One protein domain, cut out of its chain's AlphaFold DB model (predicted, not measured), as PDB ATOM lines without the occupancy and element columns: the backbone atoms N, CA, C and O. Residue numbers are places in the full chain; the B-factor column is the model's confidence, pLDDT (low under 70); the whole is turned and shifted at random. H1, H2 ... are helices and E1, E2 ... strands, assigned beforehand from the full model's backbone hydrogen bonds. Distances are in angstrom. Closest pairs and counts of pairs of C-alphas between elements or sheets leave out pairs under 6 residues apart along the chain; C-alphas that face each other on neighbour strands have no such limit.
ATOM      1  N   GLY A 169     -27.604  -3.931 -71.144       53.28
ATOM      2  CA  GLY A 169     -27.779  -4.846 -72.269       53.28
ATOM      3  C   GLY A 169     -27.280  -4.299 -73.604       53.28
ATOM      4  O   GLY A 169     -27.178  -5.062 -74.548       53.28
ATOM      5  N   GLY A 170     -26.889  -3.031 -73.714       54.19
ATOM      6  CA  GLY A 170     -26.001  -2.501 -74.764       54.19
ATOM      7  C   GLY A 170     -26.542  -2.438 -76.190       54.19
ATOM      8  O   GLY A 170     -26.048  -1.625 -76.966       54.19
ATOM      9  N   ALA A 171     -27.546  -3.242 -76.530       61.06
ATOM     10  CA  ALA A 171     -28.235  -3.200 -77.801       61.06
ATOM     11  C   ALA A 171     -29.658  -2.682 -77.589       61.06
ATOM     12  O   ALA A 171     -30.497  -3.338 -76.965       61.06
ATOM     13  N   GLY A 172     -29.953  -1.513 -78.144       69.38
ATOM     14  CA  GLY A 172     -31.323  -1.076 -78.329       69.38
ATOM     15  C   GLY A 172     -32.106  -2.090 -79.167       69.38
ATOM     16  O   GLY A 172     -31.563  -2.817 -80.003       69.38
ATOM     17  N   ALA A 173     -33.432  -2.099 -79.017       69.12
ATOM     18  CA  ALA A 173     -34.319  -2.952 -79.817       69.12
ATOM     19  C   ALA A 173     -34.179  -2.742 -81.345       69.12
ATOM     20  O   ALA A 173     -34.709  -3.530 -82.124       69.12
ATOM     21  N   LYS A 174     -33.494  -1.672 -81.772       79.75
ATOM     22  CA  LYS A 174     -33.265  -1.295 -83.170       79.75
ATOM     23  C   LYS A 174     -31.833  -1.537 -83.651       79.75
ATOM     24  O   LYS A 174     -31.565  -1.277 -84.821       79.75
ATOM     25  N   ASP A 175     -30.938  -2.009 -82.791       83.69
ATOM     26  CA  ASP A 175     -29.517  -2.048 -83.125       83.69
ATOM     27  C   ASP A 175     -29.222  -3.166 -84.128       83.69
ATOM     28  O   ASP A 175     -29.723  -4.283 -84.003       83.69
ATOM     29  N   SER A 176     -28.440  -2.889 -85.165       87.94
ATOM     30  CA  SER A 176     -28.088  -3.924 -86.143       87.94
ATOM     31  C   SER A 176     -27.031  -4.889 -85.580       87.94
ATOM     32  O   SER A 176     -26.265  -4.504 -84.691       87.94
ATOM     33  N   PRO A 177     -26.915  -6.124 -86.110       85.12
ATOM     34  CA  PRO A 177     -25.839  -7.046 -85.734       85.12
ATOM     35  C   PRO A 177     -24.436  -6.422 -85.813       85.12
ATOM     36  O   PRO A 177     -23.611  -6.626 -84.923       85.12
ATOM     37  N   ASP A 178     -24.184  -5.581 -86.822       86.44
ATOM     38  CA  ASP A 178     -22.919  -4.851 -86.960       86.44
ATOM     39  C   ASP A 178     -22.685  -3.830 -85.831       86.44
ATOM     40  O   ASP A 178     -21.563  -3.701 -85.341       86.44
ATOM     41  N   GLN A 179     -23.729  -3.129 -85.372       86.94
ATOM     42  CA  GLN A 179     -23.626  -2.199 -84.238       86.94
ATOM     43  C   GLN A 179     -23.320  -2.940 -82.931       86.94
ATOM     44  O   GLN A 179     -22.462  -2.509 -82.162       86.94
ATOM     45  N   ILE A 180     -23.959  -4.093 -82.714       84.00
ATOM     46  CA  ILE A 180     -23.695  -4.955 -81.552       84.00
ATOM     47  C   ILE A 180     -22.243  -5.452 -81.583       84.00
ATOM     48  O   ILE A 180     -21.526  -5.355 -80.584       84.00
ATOM     49  N   ALA A 181     -21.769  -5.913 -82.741       81.62
ATOM     50  CA  ALA A 181     -20.386  -6.341 -82.929       81.62
ATOM     51  C   ALA A 181     -19.376  -5.189 -82.777       81.62
ATOM     52  O   ALA A 181     -18.277  -5.387 -82.253       81.62
ATOM     53  N   ALA A 182     -19.730  -3.971 -83.197       80.94
ATOM     54  CA  ALA A 182     -18.904  -2.786 -82.990       80.94
ATOM     55  C   ALA A 182     -18.675  -2.522 -81.499       80.94
ATOM     56  O   ALA A 182     -17.531  -2.345 -81.078       80.94
ATOM     57  N   ASN A 183     -19.748  -2.555 -80.705       80.62
ATOM     58  CA  ASN A 183     -19.687  -2.351 -79.259       80.62
ATOM     59  C   ASN A 183     -18.861  -3.448 -78.572       80.62
ATOM     60  O   ASN A 183     -18.026  -3.145 -77.718       80.62
ATOM     61  N   PHE A 184     -19.010  -4.698 -79.021       79.94
ATOM     62  CA  PHE A 184     -18.222  -5.833 -78.538       79.94
ATOM     63  C   PHE A 184     -16.708  -5.621 -78.720       79.94
ATOM     64  O   PHE A 184     -15.917  -5.828 -77.797       79.94
ATOM     65  N   VAL A 185     -16.284  -5.175 -79.907       73.62
ATOM     66  CA  VAL A 185     -14.859  -4.971 -80.216       73.62
ATOM     67  C   VAL A 185     -14.314  -3.688 -79.580       73.62
ATOM     68  O   VAL A 185     -13.177  -3.682 -79.117       73.62
ATOM     69  N   LEU A 186     -15.106  -2.618 -79.474       70.06
ATOM     70  CA  LEU A 186     -14.683  -1.378 -78.806       70.06
ATOM     71  C   LEU A 186     -14.387  -1.589 -77.315       70.06
ATOM     72  O   LEU A 186     -13.396  -1.057 -76.820       70.06
ATOM     73  N   ALA A 187     -15.151  -2.450 -76.636       59.53
ATOM     74  CA  ALA A 187     -14.863  -2.879 -75.264       59.53
ATOM     75  C   ALA A 187     -13.543  -3.677 -75.125       59.53
ATOM     76  O   ALA A 187     -13.107  -3.971 -74.016       59.53
ATOM     77  N   SER A 188     -12.908  -4.044 -76.244       53.91
ATOM     78  CA  SER A 188     -11.659  -4.813 -76.299       53.91
ATOM     79  C   SER A 188     -10.411  -3.942 -76.470       53.91
ATOM     80  O   SER A 188      -9.311  -4.413 -76.212       53.91
ATOM     81  N   GLY A 189     -10.564  -2.712 -76.970       46.88
ATOM     82  CA  GLY A 189      -9.444  -1.878 -77.419       46.88
ATOM     83  C   GLY A 189      -8.889  -0.910 -76.376       46.88
ATOM     84  O   GLY A 189      -7.936  -0.192 -76.671       46.88
ATOM     85  N   ASN A 196     -10.163   6.847 -64.936       49.59
ATOM     86  CA  ASN A 196     -11.628   6.691 -64.914       49.59
ATOM     87  C   ASN A 196     -12.136   5.452 -65.656       49.59
ATOM     88  O   ASN A 196     -13.223   4.961 -65.368       49.59
ATOM     89  N   ALA A 197     -11.381   4.944 -66.621       51.16
ATOM     90  CA  ALA A 197     -11.863   3.866 -67.470       51.16
ATOM     91  C   ALA A 197     -11.392   2.476 -66.987       51.16
ATOM     92  O   ALA A 197     -11.996   1.465 -67.337       51.16
ATOM     93  N   LEU A 198     -10.418   2.434 -66.070       55.62
ATOM     94  CA  LEU A 198     -10.096   1.247 -65.268       55.62
ATOM     95  C   LEU A 198     -11.264   0.831 -64.359       55.62
ATOM     96  O   LEU A 198     -11.606  -0.347 -64.304       55.62
ATOM     97  N   GLY A 199     -11.926   1.793 -63.703       55.59
ATOM     98  CA  GLY A 199     -13.096   1.509 -62.860       55.59
ATOM     99  C   GLY A 199     -14.264   0.904 -63.647       55.59
ATOM    100  O   GLY A 199     -14.893  -0.048 -63.194       55.59
ATOM    101  N   ALA A 200     -14.505   1.398 -64.867       56.41
ATOM    102  CA  ALA A 200     -15.517   0.839 -65.761       56.41
ATOM    103  C   ALA A 200     -15.167  -0.586 -66.224       56.41
ATOM    104  O   ALA A 200     -16.041  -1.447 -66.257       56.41
ATOM    105  N   SER A 201     -13.895  -0.854 -66.540       61.28
ATOM    106  CA  SER A 201     -13.430  -2.182 -66.964       61.28
ATOM    107  C   SER A 201     -13.592  -3.238 -65.864       61.28
ATOM    108  O   SER A 201     -14.130  -4.313 -66.129       61.28
ATOM    109  N   MET A 202     -13.218  -2.913 -64.620       64.31
ATOM    110  CA  MET A 202     -13.393  -3.827 -63.483       64.31
ATOM    111  C   MET A 202     -14.863  -4.150 -63.229       64.31
ATOM    112  O   MET A 202     -15.215  -5.317 -63.082       64.31
ATOM    113  N   TYR A 203     -15.730  -3.136 -63.231       64.81
ATOM    114  CA  TYR A 203     -17.159  -3.339 -63.002       64.81
ATOM    115  C   TYR A 203     -17.795  -4.209 -64.098       64.81
ATOM    116  O   TYR A 203     -18.566  -5.119 -63.809       64.81
ATOM    117  N   VAL A 204     -17.435  -3.974 -65.363       68.44
ATOM    118  CA  VAL A 204     -17.913  -4.777 -66.497       68.44
ATOM    119  C   VAL A 204     -17.452  -6.234 -66.374       68.44
ATOM    120  O   VAL A 204     -18.253  -7.142 -66.592       68.44
ATOM    121  N   SER A 205     -16.207  -6.470 -65.948       71.81
ATOM    122  CA  SER A 205     -15.694  -7.819 -65.677       71.81
ATOM    123  C   SER A 205     -16.406  -8.500 -64.505       71.81
ATOM    124  O   SER A 205     -16.702  -9.691 -64.582       71.81
ATOM    125  N   GLN A 206     -16.688  -7.765 -63.426       76.81
ATOM    126  CA  GLN A 206     -17.391  -8.290 -62.255       76.81
ATOM    127  C   GLN A 206     -18.828  -8.686 -62.607       76.81
ATOM    128  O   GLN A 206     -19.289  -9.762 -62.233       76.81
ATOM    129  N   GLU A 207     -19.518  -7.850 -63.380       76.25
ATOM    130  CA  GLU A 207     -20.872  -8.148 -63.827       76.25
ATOM    131  C   GLU A 207     -20.893  -9.327 -64.815       76.25
ATOM    132  O   GLU A 207     -21.763 -10.191 -64.730       76.25
ATOM    133  N   GLY A 208     -19.904  -9.429 -65.710       77.12
ATOM    134  CA  GLY A 208     -19.731 -10.594 -66.583       77.12
ATOM    135  C   GLY A 208     -19.557 -11.901 -65.800       77.12
ATOM    136  O   GLY A 208     -20.247 -12.881 -66.083       77.12
ATOM    137  N   ALA A 209     -18.707 -11.894 -64.767       78.12
ATOM    138  CA  ALA A 209     -18.523 -13.038 -63.873       78.12
ATOM    139  C   ALA A 209     -19.820 -13.401 -63.130       78.12
ATOM    140  O   ALA A 209     -20.185 -14.575 -63.071       78.12
ATOM    141  N   ARG A 210     -20.570 -12.398 -62.645       82.75
ATOM    142  CA  ARG A 210     -21.870 -12.603 -61.988       82.75
ATOM    143  C   ARG A 210     -22.879 -13.287 -62.913       82.75
ATOM    144  O   ARG A 210     -23.567 -14.214 -62.486       82.75
ATOM    145  N   ARG A 211     -22.965 -12.858 -64.178       83.12
ATOM    146  CA  ARG A 211     -23.853 -13.473 -65.182       83.12
ATOM    147  C   ARG A 211     -23.478 -14.922 -65.457       83.12
ATOM    148  O   ARG A 211     -24.354 -15.784 -65.484       83.12
ATOM    149  N   LEU A 212     -22.185 -15.188 -65.637       81.56
ATOM    150  CA  LEU A 212     -21.681 -16.535 -65.882       81.56
ATOM    151  C   LEU A 212     -21.985 -17.470 -64.706       81.56
ATOM    152  O   LEU A 212     -22.498 -18.567 -64.911       81.56
ATOM    153  N   GLU A 213     -21.724 -17.025 -63.479       84.56
ATOM    154  CA  GLU A 213     -22.002 -17.803 -62.272       84.56
ATOM    155  C   GLU A 213     -23.504 -18.094 -62.123       84.56
ATOM    156  O   GLU A 213     -23.894 -19.223 -61.816       84.56
ATOM    157  N   ALA A 214     -24.363 -17.102 -62.380       83.00
ATOM    158  CA  ALA A 214     -25.811 -17.285 -62.346       83.00
ATOM    159  C   ALA A 214     -26.278 -18.319 -63.383       83.00
ATOM    160  O   ALA A 214     -27.050 -19.220 -63.044       83.00
ATOM    161  N   ALA A 215     -25.769 -18.221 -64.617       80.31
ATOM    162  CA  ALA A 215     -26.046 -19.163 -65.697       80.31
ATOM    163  C   ALA A 215     -25.613 -20.593 -65.333       80.31
ATOM    164  O   ALA A 215     -26.405 -21.524 -65.463       80.31
ATOM    165  N   GLN A 216     -24.403 -20.764 -64.793       82.00
ATOM    166  CA  GLN A 216     -23.878 -22.070 -64.371       82.00
ATOM    167  C   GLN A 216     -24.690 -22.701 -63.235       82.00
ATOM    168  O   GLN A 216     -24.881 -23.914 -63.204       82.00
ATOM    169  N   LYS A 217     -25.197 -21.887 -62.305       84.69
ATOM    170  CA  LYS A 217     -26.049 -22.352 -61.202       84.69
ATOM    171  C   LYS A 217     -27.492 -22.635 -61.627       84.69
ATOM    172  O   LYS A 217     -28.275 -23.098 -60.802       84.69
ATOM    173  N   GLY A 218     -27.872 -22.312 -62.866       79.12
ATOM    174  CA  GLY A 218     -29.263 -22.365 -63.322       79.12
ATOM    175  C   GLY A 218     -30.187 -21.405 -62.562       79.12
ATOM    176  O   GLY A 218     -31.404 -21.542 -62.631       79.12
ATOM    177  N   ALA A 219     -29.629 -20.423 -61.846       82.25
ATOM    178  CA  ALA A 219     -30.365 -19.442 -61.047       82.25
ATOM    179  C   ALA A 219     -30.823 -18.247 -61.905       82.25
ATOM    180  O   ALA A 219     -30.763 -17.093 -61.472       82.25
ATOM    181  N   VAL A 220     -31.227 -18.535 -63.143       85.06
ATOM    182  CA  VAL A 220     -31.645 -17.555 -64.144       85.06
ATOM    183  C   VAL A 220     -33.041 -17.922 -64.614       85.06
ATOM    184  O   VAL A 220     -33.242 -18.978 -65.216       85.06
ATOM    185  N   ASP A 221     -33.987 -17.024 -64.378       82.31
ATOM    186  CA  ASP A 221     -35.302 -17.088 -64.996       82.31
ATOM    187  C   ASP A 221     -35.302 -16.229 -66.264       82.31
ATOM    188  O   ASP A 221     -34.883 -15.072 -66.241       82.31
ATOM    189  N   ILE A 222     -35.735 -16.802 -67.385       82.88
ATOM    190  CA  ILE A 222     -35.835 -16.094 -68.665       82.88
ATOM    191  C   ILE A 222     -37.277 -16.177 -69.108       82.88
ATOM    192  O   ILE A 222     -37.783 -17.259 -69.410       82.88
ATOM    193  N   SER A 223     -37.904 -15.013 -69.201       81.69
ATOM    194  CA  SER A 223     -39.251 -14.876 -69.729       81.69
ATOM    195  C   SER A 223     -39.200 -14.096 -71.037       81.69
ATOM    196  O   SER A 223     -38.579 -13.037 -71.127       81.69
ATOM    197  N   ALA A 224     -39.829 -14.629 -72.082       75.75
ATOM    198  CA  ALA A 224     -40.049 -13.866 -73.302       75.75
ATOM    199  C   ALA A 224     -41.092 -12.786 -73.010       75.75
ATOM    200  O   ALA A 224     -42.173 -13.091 -72.500       75.75
ATOM    201  N   VAL A 225     -40.778 -11.529 -73.327       72.62
ATOM    202  CA  VAL A 225     -41.657 -10.399 -73.017       72.62
ATOM    203  C   VAL A 225     -41.969  -9.586 -74.265       72.62
ATOM    204  O   VAL A 225     -41.137  -9.377 -75.148       72.62
ATOM    205  N   GLY A 226     -43.214  -9.114 -74.336       64.00
ATOM    206  CA  GLY A 226     -43.739  -8.352 -75.462       64.00
ATOM    207  C   GLY A 226     -44.386  -9.223 -76.540       64.00
ATOM    208  O   GLY A 226     -44.199 -10.433 -76.614       64.00
ATOM    209  N   THR A 227     -45.175  -8.584 -77.402       57.16
ATOM    210  CA  THR A 227     -45.965  -9.256 -78.449       57.16
ATOM    211  C   THR A 227     -45.131  -9.717 -79.643       57.16
ATOM    212  O   THR A 227     -45.599 -10.526 -80.436       57.16
ATOM    213  N   SER A 228     -43.903  -9.211 -79.788       68.12
ATOM    214  CA  SER A 228     -43.014  -9.536 -80.905       68.12
ATOM    215  C   SER A 228     -42.025 -10.664 -80.606       68.12
ATOM    216  O   SER A 228     -41.322 -11.084 -81.521       68.12
ATOM    217  N   GLY A 229     -41.906 -11.114 -79.348       70.06
ATOM    218  CA  GLY A 229     -40.915 -12.114 -78.930       70.06
ATOM    219  C   GLY A 229     -39.449 -11.682 -79.091       70.06
ATOM    220  O   GLY A 229     -38.552 -12.488 -78.877       70.06
ATOM    221  N   LYS A 230     -39.183 -10.419 -79.458       80.00
ATOM    222  CA  LYS A 230     -37.829  -9.878 -79.704       80.00
ATOM    223  C   LYS A 230     -37.114  -9.404 -78.440       80.00
ATOM    224  O   LYS A 230     -36.032  -8.825 -78.515       80.00
ATOM    225  N   GLN A 231     -37.732  -9.585 -77.282       85.25
ATOM    226  CA  GLN A 231     -37.220  -9.129 -76.003       85.25
ATOM    227  C   GLN A 231     -37.401 -10.231 -74.967       85.25
ATOM    228  O   GLN A 231     -38.420 -10.923 -74.950       85.25
ATOM    229  N   ILE A 232     -36.390 -10.387 -74.127       83.31
ATOM    230  CA  ILE A 232     -36.382 -11.297 -72.994       83.31
ATOM    231  C   ILE A 232     -36.111 -10.493 -71.730       83.31
ATOM    232  O   ILE A 232     -35.236  -9.625 -71.708       83.31
ATOM    233  N   ASP A 233     -36.881 -10.778 -70.691       85.31
ATOM    234  CA  ASP A 233     -36.595 -10.307 -69.346       85.31
ATOM    235  C   ASP A 233     -35.859 -11.449 -68.633       85.31
ATOM    236  O   ASP A 233     -36.388 -12.552 -68.462       85.31
ATOM    237  N   VAL A 234     -34.604 -11.181 -68.284       84.62
ATOM    238  CA  VAL A 234     -33.682 -12.101 -67.625       84.62
ATOM    239  C   VAL A 234     -33.610 -11.716 -66.158       84.62
ATOM    240  O   VAL A 234     -33.131 -10.637 -65.819       84.62
ATOM    241  N   SER A 235     -34.092 -12.585 -65.278       84.75
ATOM    242  CA  SER A 235     -34.101 -12.351 -63.838       84.75
ATOM    243  C   SER A 235     -33.100 -13.256 -63.130       84.75
ATOM    244  O   SER A 235     -33.182 -14.480 -63.219       84.75
ATOM    245  N   PHE A 236     -32.162 -12.656 -62.404       80.31
ATOM    246  CA  PHE A 236     -31.174 -13.357 -61.587       80.31
ATOM    247  C   PHE A 236     -30.765 -12.491 -60.391       80.31
ATOM    248  O   PHE A 236     -30.712 -11.265 -60.478       80.31
ATOM    249  N   ALA A 237     -30.515 -13.125 -59.241       77.88
ATOM    250  CA  ALA A 237     -30.113 -12.446 -58.001       77.88
ATOM    251  C   ALA A 237     -31.024 -11.260 -57.588       77.88
ATOM    252  O   ALA A 237     -30.549 -10.242 -57.086       77.88
ATOM    253  N   GLY A 238     -32.338 -11.372 -57.823       77.69
ATOM    254  CA  GLY A 238     -33.311 -10.322 -57.491       77.69
ATOM    255  C   GLY A 238     -33.276  -9.095 -58.411       77.69
ATOM    256  O   GLY A 238     -33.947  -8.106 -58.122       77.69
ATOM    257  N   GLN A 239     -32.519  -9.145 -59.508       79.06
ATOM    258  CA  GLN A 239     -32.518  -8.122 -60.548       79.06
ATOM    259  C   GLN A 239     -33.080  -8.677 -61.848       79.06
ATOM    260  O   GLN A 239     -32.847  -9.834 -62.186       79.06
ATOM    261  N   THR A 240     -33.803  -7.829 -62.574       81.50
ATOM    262  CA  THR A 240     -34.329  -8.142 -63.901       81.50
ATOM    263  C   THR A 240     -33.638  -7.249 -64.921       81.50
ATOM    264  O   THR A 240     -33.785  -6.026 -64.894       81.50
ATOM    265  N   GLU A 241     -32.881  -7.866 -65.818       84.00
ATOM    266  CA  GLU A 241     -32.300  -7.233 -66.993       84.00
ATOM    267  C   GLU A 241     -33.224  -7.462 -68.187       84.00
ATOM    268  O   GLU A 241     -33.641  -8.582 -68.468       84.00
ATOM    269  N   ARG A 242     -33.536  -6.397 -68.919       83.50
ATOM    270  CA  ARG A 242     -34.356  -6.480 -70.125       83.50
ATOM    271  C   ARG A 242     -33.453  -6.412 -71.347       83.50
ATOM    272  O   ARG A 242     -32.817  -5.391 -71.597       83.50
ATOM    273  N   VAL A 243     -33.419  -7.491 -72.118       85.81
ATOM    274  CA  VAL A 243     -32.410  -7.723 -73.153       85.81
ATOM    275  C   VAL A 243     -33.094  -8.044 -74.477       85.81
ATOM    276  O   VAL A 243     -34.151  -8.673 -74.520       85.81
ATOM    277  N   ARG A 244     -32.526  -7.583 -75.594       86.94
ATOM    278  CA  ARG A 244     -33.000  -8.010 -76.914       86.94
ATOM    279  C   ARG A 244     -32.696  -9.496 -77.103       86.94
ATOM    280  O   ARG A 244     -31.567  -9.921 -76.885       86.94
ATOM    281  N   ARG A 245     -33.681 -10.244 -77.589       90.12
ATOM    282  CA  ARG A 245     -33.494 -11.612 -78.069       90.12
ATOM    283  C   ARG A 245     -32.997 -11.574 -79.507       90.12
ATOM    284  O   ARG A 245     -33.669 -10.999 -80.364       90.12
ATOM    285  N   LEU A 246     -31.831 -12.158 -79.753       91.31
ATOM    286  CA  LEU A 246     -31.313 -12.401 -81.098       91.31
ATOM    287  C   LEU A 246     -31.797 -13.760 -81.592       91.31
ATOM    288  O   LEU A 246     -31.812 -14.699 -80.807       91.31
ATOM    289  N   SER A 247     -32.158 -13.896 -82.867       92.56
ATOM    290  CA  SER A 247     -32.334 -15.220 -83.482       92.56
ATOM    291  C   SER A 247     -30.996 -15.967 -83.608       92.56
ATOM    292  O   SER A 247     -29.922 -15.379 -83.448       92.56
ATOM    293  N   SER A 248     -31.034 -17.261 -83.941       92.31
ATOM    294  CA  SER A 248     -29.822 -18.036 -84.251       92.31
ATOM    295  C   SER A 248     -29.026 -17.427 -85.410       92.31
ATOM    296  O   SER A 248     -27.805 -17.330 -85.335       92.31
ATOM    297  N   GLU A 249     -29.718 -16.960 -86.451       93.88
ATOM    298  CA  GLU A 249     -29.119 -16.278 -87.605       93.88
ATOM    299  C   GLU A 249     -28.495 -14.937 -87.197       93.88
ATOM    300  O   GLU A 249     -27.352 -14.655 -87.548       93.88
ATOM    301  N   GLU A 250     -29.186 -14.145 -86.369       94.19
ATOM    302  CA  GLU A 250     -28.644 -12.883 -85.854       94.19
ATOM    303  C   GLU A 250     -27.417 -13.113 -84.953       94.19
ATOM    304  O   GLU A 250     -26.480 -12.318 -84.986       94.19
ATOM    305  N   CYS A 251     -27.384 -14.198 -84.167       94.19
ATOM    306  CA  CYS A 251     -26.201 -14.572 -83.384       94.19
ATOM    307  C   CYS A 251     -25.005 -14.875 -84.295       94.19
ATOM    308  O   CYS A 251     -23.903 -14.381 -84.038       94.19
ATOM    309  N   VAL A 252     -25.223 -15.641 -85.370       95.69
ATOM    310  CA  VAL A 252     -24.203 -15.920 -86.392       95.69
ATOM    311  C   VAL A 252     -23.719 -14.622 -87.029       95.69
ATOM    312  O   VAL A 252     -22.513 -14.404 -87.107       95.69
ATOM    313  N   ASP A 253     -24.620 -13.719 -87.410       94.12
ATOM    314  CA  ASP A 253     -24.245 -12.428 -87.990       94.12
ATOM    315  C   ASP A 253     -23.404 -11.576 -87.036       94.12
ATOM    316  O   ASP A 253     -22.364 -11.048 -87.441       94.12
ATOM    317  N   VAL A 254     -23.799 -11.461 -85.763       92.94
ATOM    318  CA  VAL A 254     -23.019 -10.718 -84.758       92.94
ATOM    319  C   VAL A 254     -21.607 -11.293 -84.652       92.94
ATOM    320  O   VAL A 254     -20.636 -10.536 -84.718       92.94
ATOM    321  N   VAL A 255     -21.469 -12.618 -84.532       92.88
ATOM    322  CA  VAL A 255     -20.153 -13.271 -84.438       92.88
ATOM    323  C   VAL A 255     -19.344 -13.060 -85.719       92.88
ATOM    324  O   VAL A 255     -18.175 -12.687 -85.637       92.88
ATOM    325  N   THR A 256     -19.959 -13.176 -86.896       93.69
ATOM    326  CA  THR A 256     -19.319 -12.885 -88.187       93.69
ATOM    327  C   THR A 256     -18.760 -11.461 -88.220       93.69
ATOM    328  O   THR A 256     -17.595 -11.255 -88.561       93.69
ATOM    329  N   HIS A 257     -19.536 -10.461 -87.793       91.25
ATOM    330  CA  HIS A 257     -19.069  -9.072 -87.730       91.25
ATOM    331  C   HIS A 257     -17.936  -8.866 -86.711       91.25
ATOM    332  O   HIS A 257     -17.027  -8.067 -86.961       91.25
ATOM    333  N   VAL A 258     -17.935  -9.596 -85.588       89.56
ATOM    334  CA  VAL A 258     -16.810  -9.598 -84.638       89.56
ATOM    335  C   VAL A 258     -15.539 -10.126 -85.313       89.56
ATOM    336  O   VAL A 258     -14.491  -9.484 -85.205       89.56
ATOM    337  N   LEU A 259     -15.625 -11.233 -86.059       88.62
ATOM    338  CA  LEU A 259     -14.488 -11.809 -86.788       88.62
ATOM    339  C   LEU A 259     -13.949 -10.847 -87.859       88.62
ATOM    340  O   LEU A 259     -12.740 -10.601 -87.907       88.62
ATOM    341  N   ILE A 260     -14.831 -10.223 -88.652       88.81
ATOM    342  CA  ILE A 260     -14.455  -9.211 -89.661       88.81
ATOM    343  C   ILE A 260     -13.664  -8.070 -89.018       88.81
ATOM    344  O   ILE A 260     -12.622  -7.653 -89.536       88.81
ATOM    345  N   ARG A 261     -14.139  -7.567 -87.875       87.88
ATOM    346  CA  ARG A 261     -13.504  -6.455 -87.156       87.88
ATOM    347  C   ARG A 261     -12.152  -6.848 -86.562       87.88
ATOM    348  O   ARG A 261     -11.212  -6.064 -86.655       87.88
ATOM    349  N   GLN A 262     -12.023  -8.052 -86.006       85.00
ATOM    350  CA  GLN A 262     -10.751  -8.557 -85.472       85.00
ATOM    351  C   GLN A 262      -9.692  -8.781 -86.552       85.00
ATOM    352  O   GLN A 262      -8.509  -8.511 -86.329       85.00
ATOM    353  N   ALA A 263     -10.103  -9.267 -87.723       84.81
ATOM    354  CA  ALA A 263      -9.196  -9.492 -88.840       84.81
ATOM    355  C   ALA A 263      -8.599  -8.173 -89.378       84.81
ATOM    356  O   ALA A 263      -7.505  -8.158 -89.945       84.81
ATOM    357  N   GLY A 264      -9.253  -7.036 -89.115       84.50
ATOM    358  CA  GLY A 264      -8.726  -5.707 -89.404       84.50
ATOM    359  C   GLY A 264      -8.816  -5.362 -90.890       84.50
ATOM    360  O   GLY A 264      -9.900  -5.378 -91.466       84.50
ATOM    361  N   SER A 265      -7.691  -4.991 -91.509       81.00
ATOM    362  CA  SER A 265      -7.641  -4.515 -92.904       81.00
ATOM    363  C   SER A 265      -8.095  -5.568 -93.923       81.00
ATOM    364  O   SER A 265      -7.759  -6.741 -93.785       81.00
ATOM    365  N   LYS A 266      -8.751  -5.127 -95.010       76.88
ATOM    366  CA  LYS A 266      -9.143  -5.961 -96.166       76.88
ATOM    367  C   LYS A 266      -8.015  -6.857 -96.669       76.88
ATOM    368  O   LYS A 266      -8.205  -8.054 -96.823       76.88
ATOM    369  N   ARG A 267      -6.813  -6.298 -96.832       72.25
ATOM    370  CA  ARG A 267      -5.645  -7.046 -97.318       72.25
ATOM    371  C   ARG A 267      -5.249  -8.182 -96.372       72.25
ATOM    372  O   ARG A 267      -4.818  -9.234 -96.819       72.25
ATOM    373  N   ARG A 268      -5.417  -7.970 -95.063       77.75
ATOM    374  CA  ARG A 268      -5.175  -9.001 -94.051       77.75
ATOM    375  C   ARG A 268      -6.265 -10.070 -94.098       77.75
ATOM    376  O   ARG A 268      -5.934 -11.238 -93.992       77.75
ATOM    377  N   ARG A 269      -7.525  -9.683 -94.325       80.25
ATOM    378  CA  ARG A 269      -8.644 -10.622 -94.512       80.25
ATOM    379  C   ARG A 269      -8.463 -11.511 -95.742       80.25
ATOM    380  O   ARG A 269      -8.642 -12.714 -95.641       80.25
ATOM    381  N   GLN A 270      -8.060 -10.941 -96.874       76.69
ATOM    382  CA  GLN A 270      -7.814 -11.712 -98.096       76.69
ATOM    383  C   GLN A 270      -6.622 -12.663 -97.925       76.69
ATOM    384  O   GLN A 270      -6.760 -13.849 -98.203       76.69
ATOM    385  N   ALA A 271      -5.510 -12.197 -97.338       79.50
ATOM    386  CA  ALA A 271      -4.369 -13.064 -97.019       79.50
ATOM    387  C   ALA A 271      -4.759 -14.241 -96.103       79.50
ATOM    388  O   ALA A 271      -4.301 -15.362 -96.293       79.50
ATOM    389  N   MET A 272      -5.657 -14.000 -95.144       77.25
ATOM    390  CA  MET A 272      -6.199 -15.023 -94.246       77.25
ATOM    391  C   MET A 272      -6.982 -16.129 -94.977       77.25
ATOM    392  O   MET A 272      -6.923 -17.284 -94.560       77.25
ATOM    393  N   VAL A 273      -7.688 -15.792 -96.063       79.81
ATOM    394  CA  VAL A 273      -8.459 -16.752 -96.874       79.81
ATOM    395  C   VAL A 273      -7.574 -17.456 -97.906       79.81
ATOM    396  O   VAL A 273      -7.696 -18.665 -98.095       79.81
ATOM    397  N   GLU A 274      -6.665 -16.728 -98.559       80.19
ATOM    398  CA  GLU A 274      -5.799 -17.256 -99.622       80.19
ATOM    399  C   GLU A 274      -4.707 -18.202 -99.102       80.19
ATOM    400  O   GLU A 274      -4.380 -19.181 -99.771       80.19
ATOM    401  N   GLU A 275      -4.173 -17.976 -97.895       76.25
ATOM    402  CA  GLU A 275      -3.115 -18.820 -97.309       76.25
ATOM    403  C   GLU A 275      -3.604 -20.185 -96.785       76.25
ATOM    404  O   GLU A 275      -2.833 -20.921 -96.160       76.25
ATOM    405  N   GLY A 276      -4.865 -20.546 -97.058       62.81
ATOM    406  CA  GLY A 276      -5.316 -21.935 -97.156       62.81
ATOM    407  C   GLY A 276      -4.773 -22.875 -96.076       62.81
ATOM    408  O   GLY A 276      -4.073 -23.837 -96.378       62.81
ATOM    409  N   GLY A 277      -5.083 -22.608 -94.807       54.78
ATOM    410  CA  GLY A 277      -4.863 -23.569 -93.721       54.78
ATOM    411  C   GLY A 277      -3.460 -23.622 -93.110       54.78
ATOM    412  O   GLY A 277      -3.269 -24.388 -92.163       54.78
ATOM    413  N   SER A 278      -2.500 -22.793 -93.538       57.31
ATOM    414  CA  SER A 278      -1.310 -22.564 -92.708       57.31
ATOM    415  C   SER A 278      -1.732 -21.753 -91.470       57.31
ATOM    416  O   SER A 278      -2.524 -20.816 -91.571       57.31
ATOM    417  N   GLN A 279      -1.279 -22.140 -90.273       57.62
ATOM    418  CA  GLN A 279      -1.775 -21.658 -88.967       57.62
ATOM    419  C   GLN A 279      -1.800 -20.120 -88.759       57.62
ATOM    420  O   GLN A 279      -2.327 -19.664 -87.746       57.62
ATOM    421  N   GLY A 280      -1.270 -19.310 -89.681       55.75
ATOM    422  CA  GLY A 280      -1.236 -17.846 -89.597       55.75
ATOM    423  C   GLY A 280      -2.523 -17.108 -89.999       55.75
ATOM    424  O   GLY A 280      -2.643 -15.919 -89.702       55.75
ATOM    425  N   GLY A 281      -3.486 -17.782 -90.640       64.50
ATOM    426  CA  GLY A 281      -4.593 -17.115 -91.340       64.50
ATOM    427  C   GLY A 281      -5.951 -17.037 -90.631       64.50
ATOM    428  O   GLY A 281      -6.873 -16.456 -91.182       64.50
ATOM    429  N   ARG A 282      -6.167 -17.608 -89.441       76.31
ATOM    430  CA  ARG A 282      -7.525 -17.605 -88.847       76.31
ATOM    431  C   ARG A 282      -7.770 -16.389 -87.948       76.31
ATOM    432  O   ARG A 282      -6.882 -16.033 -87.165       76.31
ATOM    433  N   PRO A 283      -8.960 -15.754 -88.002       79.31
ATOM    434  CA  PRO A 283      -9.324 -14.738 -87.026       79.31
ATOM    435  C   PRO A 283      -9.278 -15.335 -85.613       79.31
ATOM    436  O   PRO A 283      -9.613 -16.498 -85.381       79.31
ATOM    437  N   SER A 284      -8.799 -14.542 -84.658       84.19
ATOM    438  CA  SER A 284      -8.556 -15.011 -83.296       84.19
ATOM    439  C   SER A 284      -9.868 -15.264 -82.552       84.19
ATOM    440  O   SER A 284     -10.472 -14.345 -82.008       84.19
ATOM    441  N   LEU A 285     -10.223 -16.534 -82.363       88.50
ATOM    442  CA  LEU A 285     -11.390 -16.932 -81.566       88.50
ATOM    443  C   LEU A 285     -11.249 -16.648 -80.059       88.50
ATOM    444  O   LEU A 285     -12.193 -16.857 -79.306       88.50
ATOM    445  N   ARG A 286     -10.103 -16.121 -79.601       85.75
ATOM    446  CA  ARG A 286      -9.834 -15.839 -78.179       85.75
ATOM    447  C   ARG A 286     -10.843 -14.911 -77.513       85.75
ATOM    448  O   ARG A 286     -10.924 -14.940 -76.298       85.75
ATOM    449  N   LEU A 287     -11.567 -14.075 -78.265       85.06
ATOM    450  CA  LEU A 287     -12.601 -13.207 -77.682       85.06
ATOM    451  C   LEU A 287     -13.975 -13.883 -77.600       85.06
ATOM    452  O   LEU A 287     -14.876 -13.334 -76.983       85.06
ATOM    453  N   LEU A 288     -14.158 -15.048 -78.220       89.25
ATOM    454  CA  LEU A 288     -15.436 -15.754 -78.308       89.25
ATOM    455  C   LEU A 288     -15.512 -16.887 -77.278       89.25
ATOM    456  O   LEU A 288     -15.928 -17.996 -77.585       89.25
ATOM    457  N   THR A 289     -15.081 -16.607 -76.050       90.31
ATOM    458  CA  THR A 289     -15.277 -17.487 -74.888       90.31
ATOM    459  C   THR A 289     -16.510 -17.034 -74.100       90.31
ATOM    460  O   THR A 289     -16.745 -15.820 -74.062       90.31
ATOM    461  N   PRO A 290     -17.234 -17.927 -73.398       87.69
ATOM    462  CA  PRO A 290     -18.403 -17.560 -72.592       87.69
ATOM    463  C   PRO A 290     -18.169 -16.352 -71.676       87.69
ATOM    464  O   PRO A 290     -18.969 -15.422 -71.689       87.69
ATOM    465  N   ASP A 291     -17.036 -16.311 -70.973       84.06
ATOM    466  CA  ASP A 291     -16.684 -15.253 -70.016       84.06
ATOM    467  C   ASP A 291     -16.582 -13.881 -70.693       84.06
ATOM    468  O   ASP A 291     -17.168 -12.887 -70.254       84.06
ATOM    469  N   ILE A 292     -15.864 -13.826 -71.816       86.56
ATOM    470  CA  ILE A 292     -15.698 -12.600 -72.599       86.56
ATOM    471  C   ILE A 292     -17.029 -12.186 -73.225       86.56
ATOM    472  O   ILE A 292     -17.338 -10.997 -73.242       86.56
ATOM    473  N   VAL A 293     -17.848 -13.134 -73.687       87.19
ATOM    474  CA  VAL A 293     -19.174 -12.834 -74.244       87.19
ATOM    475  C   VAL A 293     -20.115 -12.285 -73.167       87.19
ATOM    476  O   VAL A 293     -20.724 -11.240 -73.393       87.19
ATOM    477  N   ALA A 294     -20.150 -12.886 -71.974       85.81
ATOM    478  CA  ALA A 294     -20.916 -12.409 -70.814       85.81
ATOM    479  C   ALA A 294     -20.536 -10.982 -70.396       85.81
ATOM    480  O   ALA A 294     -21.376 -10.189 -69.962       85.81
ATOM    481  N   THR A 295     -19.252 -10.664 -70.547       82.56
ATOM    482  CA  THR A 295     -18.664  -9.377 -70.180       82.56
ATOM    483  C   THR A 295     -18.899  -8.313 -71.256       82.56
ATOM    484  O   THR A 295     -19.216  -7.168 -70.944       82.56
ATOM    485  N   ARG A 296     -18.741  -8.665 -72.538       83.44
ATOM    486  CA  ARG A 296     -18.665  -7.694 -73.646       83.44
ATOM    487  C   ARG A 296     -19.940  -7.558 -74.466       83.44
ATOM    488  O   ARG A 296     -20.108  -6.545 -75.138       83.44
ATOM    489  N   SER A 297     -20.827  -8.549 -74.446       88.31
ATOM    490  CA  SER A 297     -22.144  -8.452 -75.082       88.31
ATOM    491  C   SER A 297     -23.167  -9.294 -74.323       88.31
ATOM    492  O   SER A 297     -23.405 -10.452 -74.676       88.31
ATOM    493  N   PRO A 298     -23.827  -8.706 -73.308       86.81
ATOM    494  CA  PRO A 298     -24.895  -9.383 -72.579       86.81
ATOM    495  C   PRO A 298     -26.039  -9.840 -73.492       86.81
ATOM    496  O   PRO A 298     -26.610 -10.899 -73.271       86.81
ATOM    497  N   VAL A 299     -26.339  -9.094 -74.562       89.75
ATOM    498  CA  VAL A 299     -27.347  -9.487 -75.567       89.75
ATOM    499  C   VAL A 299     -26.975 -10.776 -76.278       89.75
ATOM    500  O   VAL A 299     -27.811 -11.674 -76.387       89.75
ATOM    501  N   LEU A 300     -25.727 -10.890 -76.737       91.81
ATOM    502  CA  LEU A 300     -25.258 -12.116 -77.371       91.81
ATOM    503  C   LEU A 300     -25.222 -13.261 -76.352       91.81
ATOM    504  O   LEU A 300     -25.717 -14.341 -76.649       91.81
ATOM    505  N   PHE A 301     -24.712 -13.010 -75.144       92.31
ATOM    506  CA  PHE A 301     -24.646 -14.005 -74.073       92.31
ATOM    507  C   PHE A 301     -26.019 -14.594 -73.740       92.31
ATOM    508  O   PHE A 301     -26.198 -15.807 -73.802       92.31
ATOM    509  N   TRP A 302     -27.002 -13.744 -73.433       92.00
ATOM    510  CA  TRP A 302     -28.331 -14.197 -73.031       92.00
ATOM    511  C   TRP A 302     -29.102 -14.845 -74.176       92.00
ATOM    512  O   TRP A 302     -29.824 -15.810 -73.942       92.00
ATOM    513  N   SER A 303     -28.895 -14.388 -75.414       91.94
ATOM    514  CA  SER A 303     -29.472 -15.051 -76.584       91.94
ATOM    515  C   SER A 303     -28.878 -16.451 -76.762       91.94
ATOM    516  O   SER A 303     -29.628 -17.412 -76.894       91.94
ATOM    517  N   LEU A 304     -27.554 -16.615 -76.691       92.56
ATOM    518  CA  LEU A 304     -26.901 -17.930 -76.775       92.56
ATOM    519  C   LEU A 304     -27.318 -18.860 -75.627       92.56
ATOM    520  O   LEU A 304     -27.578 -20.046 -75.841       92.56
ATOM    521  N   TYR A 305     -27.427 -18.313 -74.416       91.12
ATOM    522  CA  TYR A 305     -27.923 -19.049 -73.262       91.12
ATOM    523  C   TYR A 305     -29.363 -19.514 -73.495       91.12
ATOM    524  O   TYR A 305     -29.657 -20.675 -73.266       91.12
ATOM    525  N   GLU A 306     -30.257 -18.665 -74.005       89.94
ATOM    526  CA  GLU A 306     -31.638 -19.055 -74.309       89.94
ATOM    527  C   GLU A 306     -31.713 -20.145 -75.396       89.94
ATOM    528  O   GLU A 306     -32.445 -21.117 -75.224       89.94
ATOM    529  N   HIS A 307     -30.936 -20.027 -76.481       90.25
ATOM    530  CA  HIS A 307     -30.959 -20.986 -77.600       90.25
ATOM    531  C   HIS A 307     -30.398 -22.364 -77.240       90.25
ATOM    532  O   HIS A 307     -30.777 -23.352 -77.862       90.25
ATOM    533  N   SER A 308     -29.505 -22.446 -76.253       91.69
ATOM    534  CA  SER A 308     -28.963 -23.726 -75.776       91.69
ATOM    535  C   SER A 308     -29.895 -24.461 -74.814       91.69
ATOM    536  O   SER A 308     -29.659 -25.631 -74.514       91.69
ATOM    537  N   ARG A 309     -30.971 -23.826 -74.332       89.00
ATOM    538  CA  ARG A 309     -31.927 -24.490 -73.440       89.00
ATOM    539  C   ARG A 309     -32.746 -25.510 -74.213       89.00
ATOM    540  O   ARG A 309     -33.433 -25.186 -75.176       89.00
ATOM    541  N   THR A 310     -32.772 -26.736 -73.708       83.56
ATOM    542  CA  THR A 310     -33.653 -27.799 -74.213       83.56
ATOM    543  C   THR A 310     -35.019 -27.821 -73.518       83.56
ATOM    544  O   THR A 310     -35.892 -28.599 -73.892       83.56
ATOM    545  N   GLY A 311     -35.237 -26.956 -72.518       79.56
ATOM    546  CA  GLY A 311     -36.512 -26.823 -71.816       79.56
ATOM    547  C   GLY A 311     -36.542 -25.701 -70.765       79.56
ATOM    548  O   GLY A 311     -35.502 -25.135 -70.420       79.56
ATOM    549  N   PRO A 312     -37.728 -25.394 -70.198       74.12
ATOM    550  CA  PRO A 312     -37.948 -24.271 -69.275       74.12
ATOM    551  C   PRO A 312     -37.270 -24.423 -67.904       74.12
ATOM    552  O   PRO A 312     -37.200 -23.458 -67.148       74.12
ATOM    553  N   HIS A 313     -36.722 -25.599 -67.592       77.94
ATOM    554  CA  HIS A 313     -35.983 -25.867 -66.351       77.94
ATOM    555  C   HIS A 313     -34.569 -26.400 -66.594       77.94
ATOM    556  O   HIS A 313     -33.858 -26.704 -65.642       77.94
ATOM    557  N   VAL A 314     -34.152 -26.506 -67.859       82.31
ATOM    558  CA  VAL A 314     -32.787 -26.911 -68.198       82.31
ATOM    559  C   VAL A 314     -31.942 -25.640 -68.309       82.31
ATOM    560  O   VAL A 314     -32.368 -24.709 -69.012       82.31
ATOM    561  N   PRO A 315     -30.804 -25.549 -67.593       83.19
ATOM    562  CA  PRO A 315     -29.889 -24.428 -67.747       83.19
ATOM    563  C   PRO A 315     -29.348 -24.401 -69.177       83.19
ATOM    564  O   PRO A 315     -29.149 -25.443 -69.802       83.19
ATOM    565  N   GLY A 316     -29.159 -23.197 -69.701       86.00
ATOM    566  CA  GLY A 316     -28.479 -23.010 -70.976       86.00
ATOM    567  C   GLY A 316     -26.985 -23.287 -70.831       86.00
ATOM    568  O   GLY A 316     -26.412 -23.146 -69.750       86.00
ATOM    569  N   ASP A 317     -26.350 -23.637 -71.941       90.38
ATOM    570  CA  ASP A 317     -24.909 -23.801 -72.050       90.38
ATOM    571  C   ASP A 317     -24.389 -22.910 -73.185       90.38
ATOM    572  O   ASP A 317     -24.506 -23.208 -74.377       90.38
ATOM    573  N   VAL A 318     -23.826 -21.767 -72.795       90.25
ATOM    574  CA  VAL A 318     -23.278 -20.786 -73.738       90.25
ATOM    575  C   VAL A 318     -22.061 -21.344 -74.470       90.25
ATOM    576  O   VAL A 318     -21.861 -20.990 -75.629       90.25
ATOM    577  N   ALA A 319     -21.269 -22.219 -73.841       89.38
ATOM    578  CA  ALA A 319     -20.134 -22.849 -74.509       89.38
ATOM    579  C   ALA A 319     -20.635 -23.756 -75.638       89.38
ATOM    580  O   ALA A 319     -20.219 -23.594 -76.783       89.38
ATOM    581  N   PHE A 320     -21.631 -24.595 -75.346       91.06
ATOM    582  CA  PHE A 320     -22.278 -25.431 -76.352       91.06
ATOM    583  C   PHE A 320     -22.899 -24.606 -77.492       91.06
ATOM    584  O   PHE A 320     -22.739 -24.943 -78.667       91.06
ATOM    585  N   ALA A 321     -23.587 -23.502 -77.183       91.25
ATOM    586  CA  ALA A 321     -24.144 -22.622 -78.213       91.25
ATOM    587  C   ALA A 321     -23.049 -22.006 -79.102       91.25
ATOM    588  O   ALA A 321     -23.196 -21.952 -80.325       91.25
ATOM    589  N   LEU A 322     -21.939 -21.564 -78.502       91.12
ATOM    590  CA  LEU A 322     -20.796 -21.020 -79.235       91.12
ATOM    591  C   LEU A 322     -20.158 -22.065 -80.154       91.12
ATOM    592  O   LEU A 322     -19.827 -21.721 -81.286       91.12
ATOM    593  N   ASP A 323     -20.076 -23.328 -79.736       92.56
ATOM    594  CA  ASP A 323     -19.554 -24.419 -80.572       92.56
ATOM    595  C   ASP A 323     -20.364 -24.633 -81.861       92.56
ATOM    596  O   ASP A 323     -19.826 -25.122 -82.852       92.56
ATOM    597  N   HIS A 324     -21.635 -24.219 -81.889       92.81
ATOM    598  CA  HIS A 324     -22.490 -24.285 -83.080       92.81
ATOM    599  C   HIS A 324     -22.470 -22.983 -83.889       92.81
ATOM    600  O   HIS A 324     -22.476 -23.006 -85.121       92.81
ATOM    601  N   VAL A 325     -22.422 -21.835 -83.210       93.12
ATOM    602  CA  VAL A 325     -22.448 -20.515 -83.856       93.12
ATOM    603  C   VAL A 325     -21.103 -20.165 -84.491       93.12
ATOM    604  O   VAL A 325     -21.080 -19.600 -85.582       93.12
ATOM    605  N   ILE A 326     -19.979 -20.509 -83.855       93.44
ATOM    606  CA  ILE A 326     -18.637 -20.165 -84.343       93.44
ATOM    607  C   ILE A 326     -18.340 -20.807 -85.707       93.44
ATOM    608  O   ILE A 326     -17.889 -20.073 -86.591       93.44
ATOM    609  N   PRO A 327     -18.593 -22.110 -85.949       94.25
ATOM    610  CA  PRO A 327     -18.387 -22.698 -87.270       94.25
ATOM    611  C   PRO A 327     -19.231 -22.020 -88.352       94.25
ATOM    612  O   PRO A 327     -18.690 -21.629 -89.382       94.25
ATOM    613  N   ALA A 328     -20.524 -21.794 -88.094       95.06
ATOM    614  CA  ALA A 328     -21.417 -21.123 -89.040       95.06
ATOM    615  C   ALA A 328     -20.962 -19.685 -89.348       95.06
ATOM    616  O   ALA A 328     -20.922 -19.272 -90.508       95.06
ATOM    617  N   ALA A 329     -20.550 -18.938 -88.321       93.44
ATOM    618  CA  ALA A 329     -20.027 -17.584 -88.471       93.44
ATOM    619  C   ALA A 329     -18.673 -17.546 -89.192       93.44
ATOM    620  O   ALA A 329     -18.391 -16.607 -89.930       93.44
ATOM    621  N   THR A 330     -17.838 -18.572 -89.012       91.88
ATOM    622  CA  THR A 330     -16.555 -18.693 -89.717       91.88
ATOM    623  C   THR A 330     -16.783 -18.931 -91.208       91.88
ATOM    624  O   THR A 330     -16.187 -18.231 -92.021       91.88
ATOM    625  N   THR A 331     -17.705 -19.827 -91.573       94.00
ATOM    626  CA  THR A 331     -18.097 -20.038 -92.976       94.00
ATOM    627  C   THR A 331     -18.647 -18.751 -93.593       94.00
ATOM    628  O   THR A 331     -18.190 -18.332 -94.653       94.00
ATOM    629  N   SER A 332     -19.559 -18.064 -92.894       94.25
ATOM    630  CA  SER A 332     -20.116 -16.788 -93.362       94.25
ATOM    631  C   SER A 332     -19.048 -15.695 -93.499       94.25
ATOM    632  O   SER A 332     -19.081 -14.900 -94.437       94.25
ATOM    633  N   PHE A 333     -18.070 -15.654 -92.590       92.75
ATOM    634  CA  PHE A 333     -16.919 -14.759 -92.684       92.75
ATOM    635  C   PHE A 333     -16.092 -15.035 -93.945       92.75
ATOM    636  O   PHE A 333     -15.781 -14.097 -94.676       92.75
ATOM    637  N   GLU A 334     -15.758 -16.295 -94.221       91.19
ATOM    638  CA  GLU A 334     -14.984 -16.681 -95.408       91.19
ATOM    639  C   GLU A 334     -15.722 -16.349 -96.711       91.19
ATOM    640  O   GLU A 334     -15.106 -15.868 -97.663       91.19
ATOM    641  N   GLU A 335     -17.040 -16.557 -96.751       93.50
ATOM    642  CA  GLU A 335     -17.892 -16.173 -97.880       93.50
ATOM    643  C   GLU A 335     -17.899 -14.656 -98.092       93.50
ATOM    644  O   GLU A 335     -17.555 -14.196 -99.181       93.50
ATOM    645  N   LYS A 336     -18.176 -13.870 -97.042       91.06
ATOM    646  CA  LYS A 336     -18.188 -12.399 -97.120       91.06
ATOM    647  C   LYS A 336     -16.827 -11.828 -97.524       91.06
ATOM    648  O   LYS A 336     -16.772 -10.840 -98.244       91.06
ATOM    649  N   VAL A 337     -15.720 -12.428 -97.078       88.12
ATOM    650  CA  VAL A 337     -14.372 -11.996 -97.485       88.12
ATOM    651  C   VAL A 337     -14.078 -12.342 -98.947       88.12
ATOM    652  O   VAL A 337     -13.352 -11.596 -99.594       88.12
ATOM    653  N   ARG A 338     -14.635 -13.437 -99.478       87.38
ATOM    654  CA  ARG A 338     -14.474 -13.831-100.888       87.38
ATOM    655  C   ARG A 338     -15.269 -12.938-101.846       87.38
ATOM    656  O   ARG A 338     -14.868 -12.784-102.995       87.38
ATOM    657  N   GLU A 339     -16.388 -12.381-101.388       90.94
ATOM    658  CA  GLU A 339     -17.218 -11.443-102.158       90.94
ATOM    659  C   GLU A 339     -16.639 -10.013-102.220       90.94
ATOM    660  O   GLU A 339     -17.015  -9.248-103.111       90.94
ATOM    661  N   GLU A 340     -15.745  -9.644-101.290       84.88
ATOM    662  CA  GLU A 340     -15.120  -8.308-101.170       84.88
ATOM    663  C   GLU A 340     -13.855  -8.087-102.013       84.88
ATOM    664  O   GLU A 340     -13.720  -6.944-102.520       84.88
TER     665      GLU A 340
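This is residues 169 to 189 and 196 to 340 of the 340 residues of a protein of Rhizochromulina marina (UniProt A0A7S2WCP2). A small sheet of three strands stands at one end, with H6 across one of its faces, and from there H3 and H7 cross each other and reach toward H4 at the other end. The helical hairpin of H5 and H6 lies in the middle, H1 packs on H3, and H2 slants off to one side, touching H5 with residues 204 to 212 alone. The printed part has 166 residues, with seven named helices and three named strands in the order H1 H2 E1 E2 E3 H3 H4 H5 H6 H7, and is mostly helix. The sheet, E1 - E2 - E3, is antiparallel. The whole is compact, with a radius of gyration of the C-alphas of 16.4 A and spans of 50 by 39 by 29 A.

E1 is residues 221 to 225, with C-alpha 221 at (-35.302, -17.088, -64.996); E2 is residues 231 to 236, 16.2 A long, and E3 residues 239 to 244, 16.4 A. H6 is residues 298 to 308, 15.2 A, and H5 residues 290 to 296. H7, residues 318 to 339, is 30.5 A long and ends at C-alpha 339, (-17.218, -11.443, -102.158), with a kink of 33 degrees near residue 325. H3 is residues 248 to 263, 22.8 A; H4 is residues 266 to 274; H1 is residues 177 to 186. H2, residues 196 to 216, is 31.3 A long and begins at C-alpha 196, (-11.628, 6.691, -64.914).

E1, E2 and E3 form a meander, each strand the antiparallel neighbour of the one before; N 223 and O 233 are 3.0 A apart, and N 234 and O 241 2.8 A, within hydrogen-bond range. H6 is on the sheet at a height of 10.0 A, across the strands at 86 degrees to E2 on the local plane. H5 and H6 touch at a shallow tilt of 31 degrees, opposite ways, closest at the C-alphas of Ala 294 and Phe 301, 5.2 A. H2 only grazes the sheet with residues 210 to 215. H7 touches H3 with residues 325 to 333 alone, at a steep tilt of 62 degrees; the C-alphas of Thr 256 and Ala 329 are closest, 4.8 A. H1 touches H3 at Pro 177 and Val 254, whose C-alphas are closest, 4.7 A. H4 touches H7, about perpendicular at 78 degrees, with the C-alphas of Gln 270 and Val 337 closest, 6.6 A. Every O i to N i+4 pair is within hydrogen-bond range in H1, H3, H4, H5 and H6; in H2 it is 16 of 17 and in H7 16 of 18.

The C-alphas of Gly 238 and Glu 274 are the farthest apart, 50.8 A. Residues 190 to 195 are not printed, and C-alphas 189 and 196 are 15.3 A apart across this cut. The link from H4 to H5, residues 275 to 289, is long. Mean pLDDT of the printed part is 81.2; 26 residues are under 70, among them 196 to 204 and 276 to 281.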